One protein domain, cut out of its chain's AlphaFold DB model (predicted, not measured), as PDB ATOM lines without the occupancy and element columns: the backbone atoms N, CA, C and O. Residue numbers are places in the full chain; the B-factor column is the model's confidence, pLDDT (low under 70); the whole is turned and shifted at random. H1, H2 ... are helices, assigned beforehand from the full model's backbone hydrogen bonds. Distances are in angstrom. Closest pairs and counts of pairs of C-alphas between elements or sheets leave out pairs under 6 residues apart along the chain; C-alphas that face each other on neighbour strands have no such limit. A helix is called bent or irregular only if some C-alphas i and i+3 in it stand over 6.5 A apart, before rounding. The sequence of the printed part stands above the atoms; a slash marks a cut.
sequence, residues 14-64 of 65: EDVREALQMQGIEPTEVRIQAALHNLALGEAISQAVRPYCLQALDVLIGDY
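AT A GLANCE: This is residues 14 to 64 of the 65 residues of an uncharacterized protein of Sporomusa acidovorans DSM 3132 (UniProt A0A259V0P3). A short helix, H1, packs crosswise on the first part of one long, bent helix, H2, and beyond that contact residues 40 to 64, of which 40 to 62 belong to H2, stick out as a free arm. The printed part has 51 residues, 43 of them in two named helices, H1 then H2, with no named strand; the class is all helix, and the whole is extended, with a radius of gyration of the C-alphas of 17.5 A and spans of 51 by 18 by 13 A.

HOW THE PARTS SIT: Start at H1, residues 14 to 22; a short link of 6 residues leads to H2, residues 29 to 62. By its hydrogen bonds H2 was assigned as one helix, but it is bent: C-alphas 48 and 51 are 7.0 A apart. Its arms, H2a, residues 29 to 48, and H2b, residues 51 to 62, stand at 35.1 degrees, only just a steep tilt. H1 touches H2a at residues 32 to 36 alone; the closest C-alphas, of Val 16 and Ile 32, are 6.3 A apart. Their lines are only just about perpendicular, at 71 degrees. H1 and H2b are apart. In H1, H2a and H2b every O i to N i+4 pair is within hydrogen-bond range.

IN THESE COORDINATES: Find C-alpha 14 at (238.311, 224.403, 217.265), where H1 begins. H2a runs 28.5 A from C-alpha 29; H2b, 16.2 A long, ends at C-alpha 62 (206.161, 253.733, 207.689).

THE WHOLE: The farthest C-alphas, Thr 28 and Tyr 64, are 52.0 A apart. The printed part has no cut; residue 64 alone has pLDDT under 70.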
ATOM      1  N   GLU A  14     236.942 224.110 217.666       89.25
ATOM      2  CA  GLU A  14     238.311 224.403 217.265       89.25
ATOM      3  C   GLU A  14     238.501 225.913 217.105       89.25
ATOM      4  O   GLU A  14     239.445 226.463 217.669       89.25
ATOM      5  N   ASP A  15     237.525 226.599 216.510       89.56
ATOM      6  CA  ASP A  15     237.490 228.061 216.417       89.56
ATOM      7  C   ASP A  15     237.565 228.716 217.804       89.56
ATOM      8  O   ASP A  15     238.318 229.664 218.038       89.56
ATOM      9  N   VAL A  16     236.805 228.189 218.771       90.25
ATOM     10  CA  VAL A  16     236.828 228.671 220.160       90.25
ATOM     11  C   VAL A  16     238.180 228.404 220.819       90.25
ATOM     12  O   VAL A  16     238.685 229.247 221.565       90.25
ATOM     13  N   ARG A  17     238.787 227.243 220.554       92.31
ATOM     14  CA  ARG A  17     240.113 226.890 221.075       92.31
ATOM     15  C   ARG A  17     241.176 227.857 220.555       92.31
ATOM     16  O   ARG A  17     241.946 228.385 221.359       92.31
ATOM     17  N   GLU A  18     241.186 228.116 219.252       92.94
ATOM     18  CA  GLU A  18     242.096 229.063 218.609       92.94
ATOM     19  C   GLU A  18     241.864 230.491 219.113       92.94
ATOM     20  O   GLU A  18     242.819 231.187 219.461       92.94
ATOM     21  N   ALA A  19     240.605 230.916 219.257       89.75
ATOM     22  CA  ALA A  19     240.261 232.233 219.786       89.75
ATOM     23  C   ALA A  19     240.780 232.447 221.215       89.75
ATOM     24  O   ALA A  19     241.346 233.501 221.516       89.75
ATOM     25  N   LEU A  20     240.640 231.449 222.092       92.31
ATOM     26  CA  LEU A  20     241.185 231.509 223.450       92.31
ATOM     27  C   LEU A  20     242.717 231.615 223.430       92.31
ATOM     28  O   LEU A  20     243.278 232.468 224.121       92.31
ATOM     29  N   GLN A  21     243.391 230.821 222.593       93.94
ATOM     30  CA  GLN A  21     244.850 230.863 222.453       93.94
ATOM     31  C   GLN A  21     245.351 232.206 221.914       93.94
ATOM     32  O   GLN A  21     246.326 232.743 222.442       93.94
ATOM     33  N   MET A  22     244.669 232.789 220.921       94.06
ATOM     34  CA  MET A  22     244.989 234.121 220.389       94.06
ATOM     35  C   MET A  22     244.880 235.218 221.454       94.06
ATOM     36  O   MET A  22     245.613 236.203 221.399       94.06
ATOM     37  N   GLN A  23     244.010 235.042 222.450       91.69
ATOM     38  CA  GLN A  23     243.883 235.955 223.590       91.69
ATOM     39  C   GLN A  23     244.847 235.640 224.746       91.69
ATOM     40  O   GLN A  23     244.775 236.277 225.796       91.69
ATOM     41  N   GLY A  24     245.748 234.664 224.583       94.38
ATOM     42  CA  GLY A  24     246.662 234.227 225.641       94.38
ATOM     43  C   GLY A  24     245.963 233.472 226.776       94.38
ATOM     44  O   GLY A  24     246.514 233.349 227.870       94.38
ATOM     45  N   ILE A  25     244.747 232.972 226.542       92.88
ATOM     46  CA  ILE A  25     243.964 232.208 227.510       92.88
ATOM     47  C   ILE A  25     244.206 230.718 227.259       92.88
ATOM     48  O   ILE A  25     243.966 230.211 226.166       92.88
ATOM     49  N   GLU A  26     244.631 229.988 228.291       94.56
ATOM     50  CA  GLU A  26     244.764 228.531 228.199       94.56
ATOM     51  C   GLU A  26     243.391 227.883 227.911       94.56
ATOM     52  O   GLU A  26     242.456 228.078 228.708       94.56
ATOM     53  N   PRO A  27     243.249 227.124 226.807       91.25
ATOM     54  CA  PRO A  27     241.972 226.586 226.357       91.25
ATOM     55  C   PRO A  27     241.656 225.260 227.060       91.25
ATOM     56  O   PRO A  27     241.746 224.176 226.483       91.25
ATOM     57  N   THR A  28     241.293 225.339 228.336       94.94
ATOM     58  CA  THR A  28     240.809 224.171 229.080       94.94
ATOM     59  C   THR A  28     239.407 223.772 228.620       94.94
ATOM     60  O   THR A  28     238.632 224.610 228.156       94.94
ATOM     61  N   GLU A  29     239.044 222.499 228.811       92.88
ATOM     62  CA  GLU A  29     237.711 221.969 228.479       92.88
ATOM     63  C   GLU A  29     236.578 222.846 229.030       92.88
ATOM     64  O   GLU A  29     235.652 223.213 228.313       92.88
ATOM     65  N   VAL A  30     236.698 223.244 230.299       94.19
ATOM     66  CA  VAL A  30     235.712 224.074 231.000       94.19
ATOM     67  C   VAL A  30     235.560 225.443 230.336       94.19
ATOM     68  O   VAL A  30     234.447 225.939 230.187       94.19
ATOM     69  N   ARG A  31     236.668 226.062 229.910       91.75
ATOM     70  CA  ARG A  31     236.652 227.379 229.258       91.75
ATOM     71  C   ARG A  31     236.091 227.312 227.846       91.75
ATOM     72  O   ARG A  31     235.326 228.193 227.471       91.75
ATOM     73  N   ILE A  32     236.425 226.260 227.101       91.38
ATOM     74  CA  ILE A  32     235.862 226.016 225.770       91.38
ATOM     75  C   ILE A  32     234.343 225.830 225.879       91.38
ATOM     76  O   ILE A  32     233.595 226.483 225.158       91.38
ATOM     77  N   GLN A  33     233.872 225.009 226.821       89.75
ATOM     78  CA  GLN A  33     232.437 224.808 227.039       89.75
ATOM     79  C   GLN A  33     231.727 226.091 227.481       89.75
ATOM     80  O   GLN A  33     230.649 226.393 226.972       89.75
ATOM     81  N   ALA A  34     232.331 226.876 228.376       91.12
ATOM     82  CA  ALA A  34     231.775 228.160 228.795       91.12
ATOM     83  C   ALA A  34     231.678 229.156 227.627       91.12
ATOM     84  O   ALA A  34     230.660 229.827 227.474       91.12
ATOM     85  N   ALA A  35     232.704 229.233 226.779       88.69
ATOM     86  CA  ALA A  35     232.697 230.094 225.602       88.69
ATOM     87  C   ALA A  35     231.628 229.665 224.583       88.69
ATOM     88  O   ALA A  35     230.853 230.506 224.135       88.69
ATOM     89  N   LEU A  36     231.515 228.366 224.290       88.56
ATOM     90  CA  LEU A  36     230.454 227.826 223.430       88.56
ATOM     91  C   LEU A  36     229.055 228.105 223.999       88.56
ATOM     92  O   LEU A  36     228.153 228.505 223.264       88.56
ATOM     93  N   HIS A  37     228.874 227.951 225.312       88.38
ATOM     94  CA  HIS A  37     227.613 228.268 225.978       88.38
ATOM     95  C   HIS A  37     227.265 229.759 225.869       88.38
ATOM     96  O   HIS A  37     226.127 230.107 225.558       88.38
ATOM     97  N   ASN A  38     228.245 230.642 226.067       85.44
ATOM     98  CA  ASN A  38     228.054 232.086 225.935       85.44
ATOM     99  C   ASN A  38     227.721 232.499 224.495       85.44
ATOM    100  O   ASN A  38     226.889 233.383 224.299       85.44
ATOM    101  N   LEU A  39     228.329 231.852 223.496       85.50
ATOM    102  CA  LEU A  39     227.994 232.066 222.086       85.50
ATOM    103  C   LEU A  39     226.541 231.670 221.799       85.50
ATOM    104  O   LEU A  39     225.792 232.473 221.245       85.50
ATOM    105  N   ALA A  40     226.114 230.491 222.258       84.69
ATOM    106  CA  ALA A  40     224.732 230.034 222.114       84.69
ATOM    107  C   ALA A  40     223.733 230.972 222.817       84.69
ATOM    108  O   ALA A  40     222.668 231.276 222.279       84.69
ATOM    109  N   LEU A  41     224.087 231.479 224.003       84.88
ATOM    110  CA  LEU A  41     223.271 232.453 224.725       84.88
ATOM    111  C   LEU A  41     223.161 233.781 223.958       84.88
ATOM    112  O   LEU A  41     222.067 234.329 223.838       84.88
ATOM    113  N   GLY A  42     224.272 234.290 223.420       83.25
ATOM    114  CA  GLY A  42     224.290 235.512 222.613       83.25
ATOM    115  C   GLY A  42     223.449 235.391 221.341       83.25
ATOM    116  O   GLY A  42     222.734 236.330 220.976       83.25
ATOM    117  N   GLU A  43     223.466 234.221 220.702       83.69
ATOM    118  CA  GLU A  43     222.603 233.933 219.559       83.69
ATOM    119  C   GLU A  43     221.125 233.912 219.965       83.69
ATOM    120  O   GLU A  43     220.308 234.587 219.336       83.69
ATOM    121  N   ALA A  44     220.783 233.221 221.055       79.94
ATOM    122  CA  ALA A  44     219.416 233.171 221.567       79.94
ATOM    123  C   ALA A  44     218.877 234.573 221.902       79.94
ATOM    124  O   ALA A  44     217.747 234.904 221.543       79.94
ATOM    125  N   ILE A  45     219.697 235.429 222.522       79.62
ATOM    126  CA  ILE A  45     219.347 236.832 222.792       79.62
ATOM    127  C   ILE A  45     219.145 237.596 221.480       79.62
ATOM    128  O   ILE A  45     218.147 238.300 221.328       79.62
ATOM    129  N   SER A  46     220.050 237.442 220.512       82.12
ATOM    130  CA  SER A  46     219.939 238.110 219.208       82.12
ATOM    131  C   SER A  46     218.646 237.721 218.486       82.12
ATOM    132  O   SER A  46     217.942 238.586 217.964       82.12
ATOM    133  N   GLN A  47     218.286 236.434 218.509       84.38
ATOM    134  CA  GLN A  47     217.030 235.938 217.949       84.38
ATOM    135  C   GLN A  47     215.806 236.477 218.707       84.38
ATOM    136  O   GLN A  47     214.827 236.867 218.071       84.38
ATOM    137  N   ALA A  48     215.872 236.560 220.040       81.56
ATOM    138  CA  ALA A  48     214.793 237.090 220.872       81.56
ATOM    139  C   ALA A  48     214.554 238.593 220.653       81.56
ATOM    140  O   ALA A  48     213.412 239.046 220.680       81.56
ATOM    141  N   VAL A  49     215.614 239.371 220.413       85.69
ATOM    142  CA  VAL A  49     215.528 240.828 220.221       85.69
ATOM    143  C   VAL A  49     215.147 241.202 218.781       85.69
ATOM    144  O   VAL A  49     214.467 242.206 218.561       85.69
ATOM    145  N   ARG A  50     215.508 240.368 217.795       84.31
ATOM    146  CA  ARG A  50     215.230 240.578 216.362       84.31
ATOM    147  C   ARG A  50     213.805 241.058 216.023       84.31
ATOM    148  O   ARG A  50     213.718 242.020 215.262       84.31
ATOM    149  N   PRO A  51     212.702 240.457 216.520       87.38
ATOM    150  CA  PRO A  51     211.353 240.914 216.171       87.38
ATOM    151  C   PRO A  51     211.087 242.360 216.600       87.38
ATOM    152  O   PRO A  51     210.466 243.106 215.850       87.38
ATOM    153  N   TYR A  52     211.612 242.787 217.749       86.75
ATOM    154  CA  TYR A  52     211.451 244.159 218.232       86.75
ATOM    155  C   TYR A  52     212.247 245.154 217.388       86.75
ATOM    156  O   TYR A  52     211.748 246.230 217.070       86.75
ATOM    157  N   CYS A  53     213.463 244.785 216.972       84.06
ATOM    158  CA  CYS A  53     214.247 245.603 216.045       84.06
ATOM    159  C   CYS A  53     213.554 245.749 214.686       84.06
ATOM    160  O   CYS A  53     213.523 246.850 214.143       84.06
ATOM    161  N   LEU A  54     212.986 244.663 214.148       85.81
ATOM    162  CA  LEU A  54     212.231 244.703 212.892       85.81
ATOM    163  C   LEU A  54     210.976 245.569 213.024       85.81
ATOM    164  O   LEU A  54     210.746 246.424 212.182       85.81
ATOM    165  N   GLN A  55     210.229 245.429 214.119       85.00
ATOM    166  CA  GLN A  55     209.047 246.249 214.375       85.00
ATOM    167  C   GLN A  55     209.390 247.741 214.509       85.00
ATOM    168  O   GLN A  55     208.678 248.587 213.975       85.00
ATOM    169  N   ALA A  56     210.483 248.078 215.199       84.19
ATOM    170  CA  ALA A  56     210.947 249.460 215.307       84.19
ATOM    171  C   ALA A  56     211.356 250.035 213.941       84.19
ATOM    172  O   ALA A  56     211.045 251.185 213.641       84.19
ATOM    173  N   LEU A  57     212.020 249.233 213.102       83.00
ATOM    174  CA  LEU A  57     212.364 249.615 211.732       83.00
ATOM    175  C   LEU A  57     211.118 249.822 210.865       83.00
ATOM    176  O   LEU A  57     211.073 250.802 210.131       83.00
ATOM    177  N   ASP A  58     210.110 248.955 210.970       84.00
ATOM    178  CA  ASP A  58     208.869 249.079 210.198       84.00
ATOM    179  C   ASP A  58     208.112 250.371 210.537       84.00
ATOM    180  O   ASP A  58     207.641 251.052 209.632       84.00
ATOM    181  N   VAL A  59     208.051 250.753 211.818       81.69
ATOM    182  CA  VAL A  59     207.475 252.044 212.243       81.69
ATOM    183  C   VAL A  59     208.276 253.213 211.665       81.69
ATOM    184  O   VAL A  59     207.703 254.114 211.062       81.69
ATOM    185  N   LEU A  60     209.607 253.176 211.782       79.12
ATOM    186  CA  LEU A  60     210.477 254.226 211.241       79.12
ATOM    187  C   LEU A  60     210.394 254.340 209.714       79.12
ATOM    188  O   LEU A  60     210.558 255.427 209.180       79.12
ATOM    189  N   ILE A  61     210.167 253.244 208.994       78.31
ATOM    190  CA  ILE A  61     209.986 253.270 207.538       78.31
ATOM    191  C   ILE A  61     208.585 253.783 207.185       78.31
ATOM    192  O   ILE A  61     208.454 254.588 206.266       78.31
ATOM    193  N   GLY A  62     207.555 253.343 207.913       75.19
ATOM    194  CA  GLY A  62     206.161 253.733 207.689       75.19
ATOM    195  C   GLY A  62     205.865 255.207 207.972       75.19
ATOM    196  O   GLY A  62     204.992 255.771 207.327       75.19
ATOM    197  N   ASP A  63     206.609 255.841 208.882       70.69
ATOM    198  CA  ASP A  63     206.470 257.274 209.177       70.69
ATOM    199  C   ASP A  63     207.197 258.183 208.161       70.69
ATOM    200  O   ASP A  63     206.958 259.392 208.134       70.69
ATOM    201  N   TYR A  64     208.099 257.631 207.337       58.09
ATOM    202  CA  TYR A  64     208.939 258.387 206.393       58.09
ATOM    203  C   TYR A  64     208.630 258.119 204.904       58.09
ATOM    204  O   TYR A  64     209.242 258.763 204.046       58.09
TER     205      TYR A  64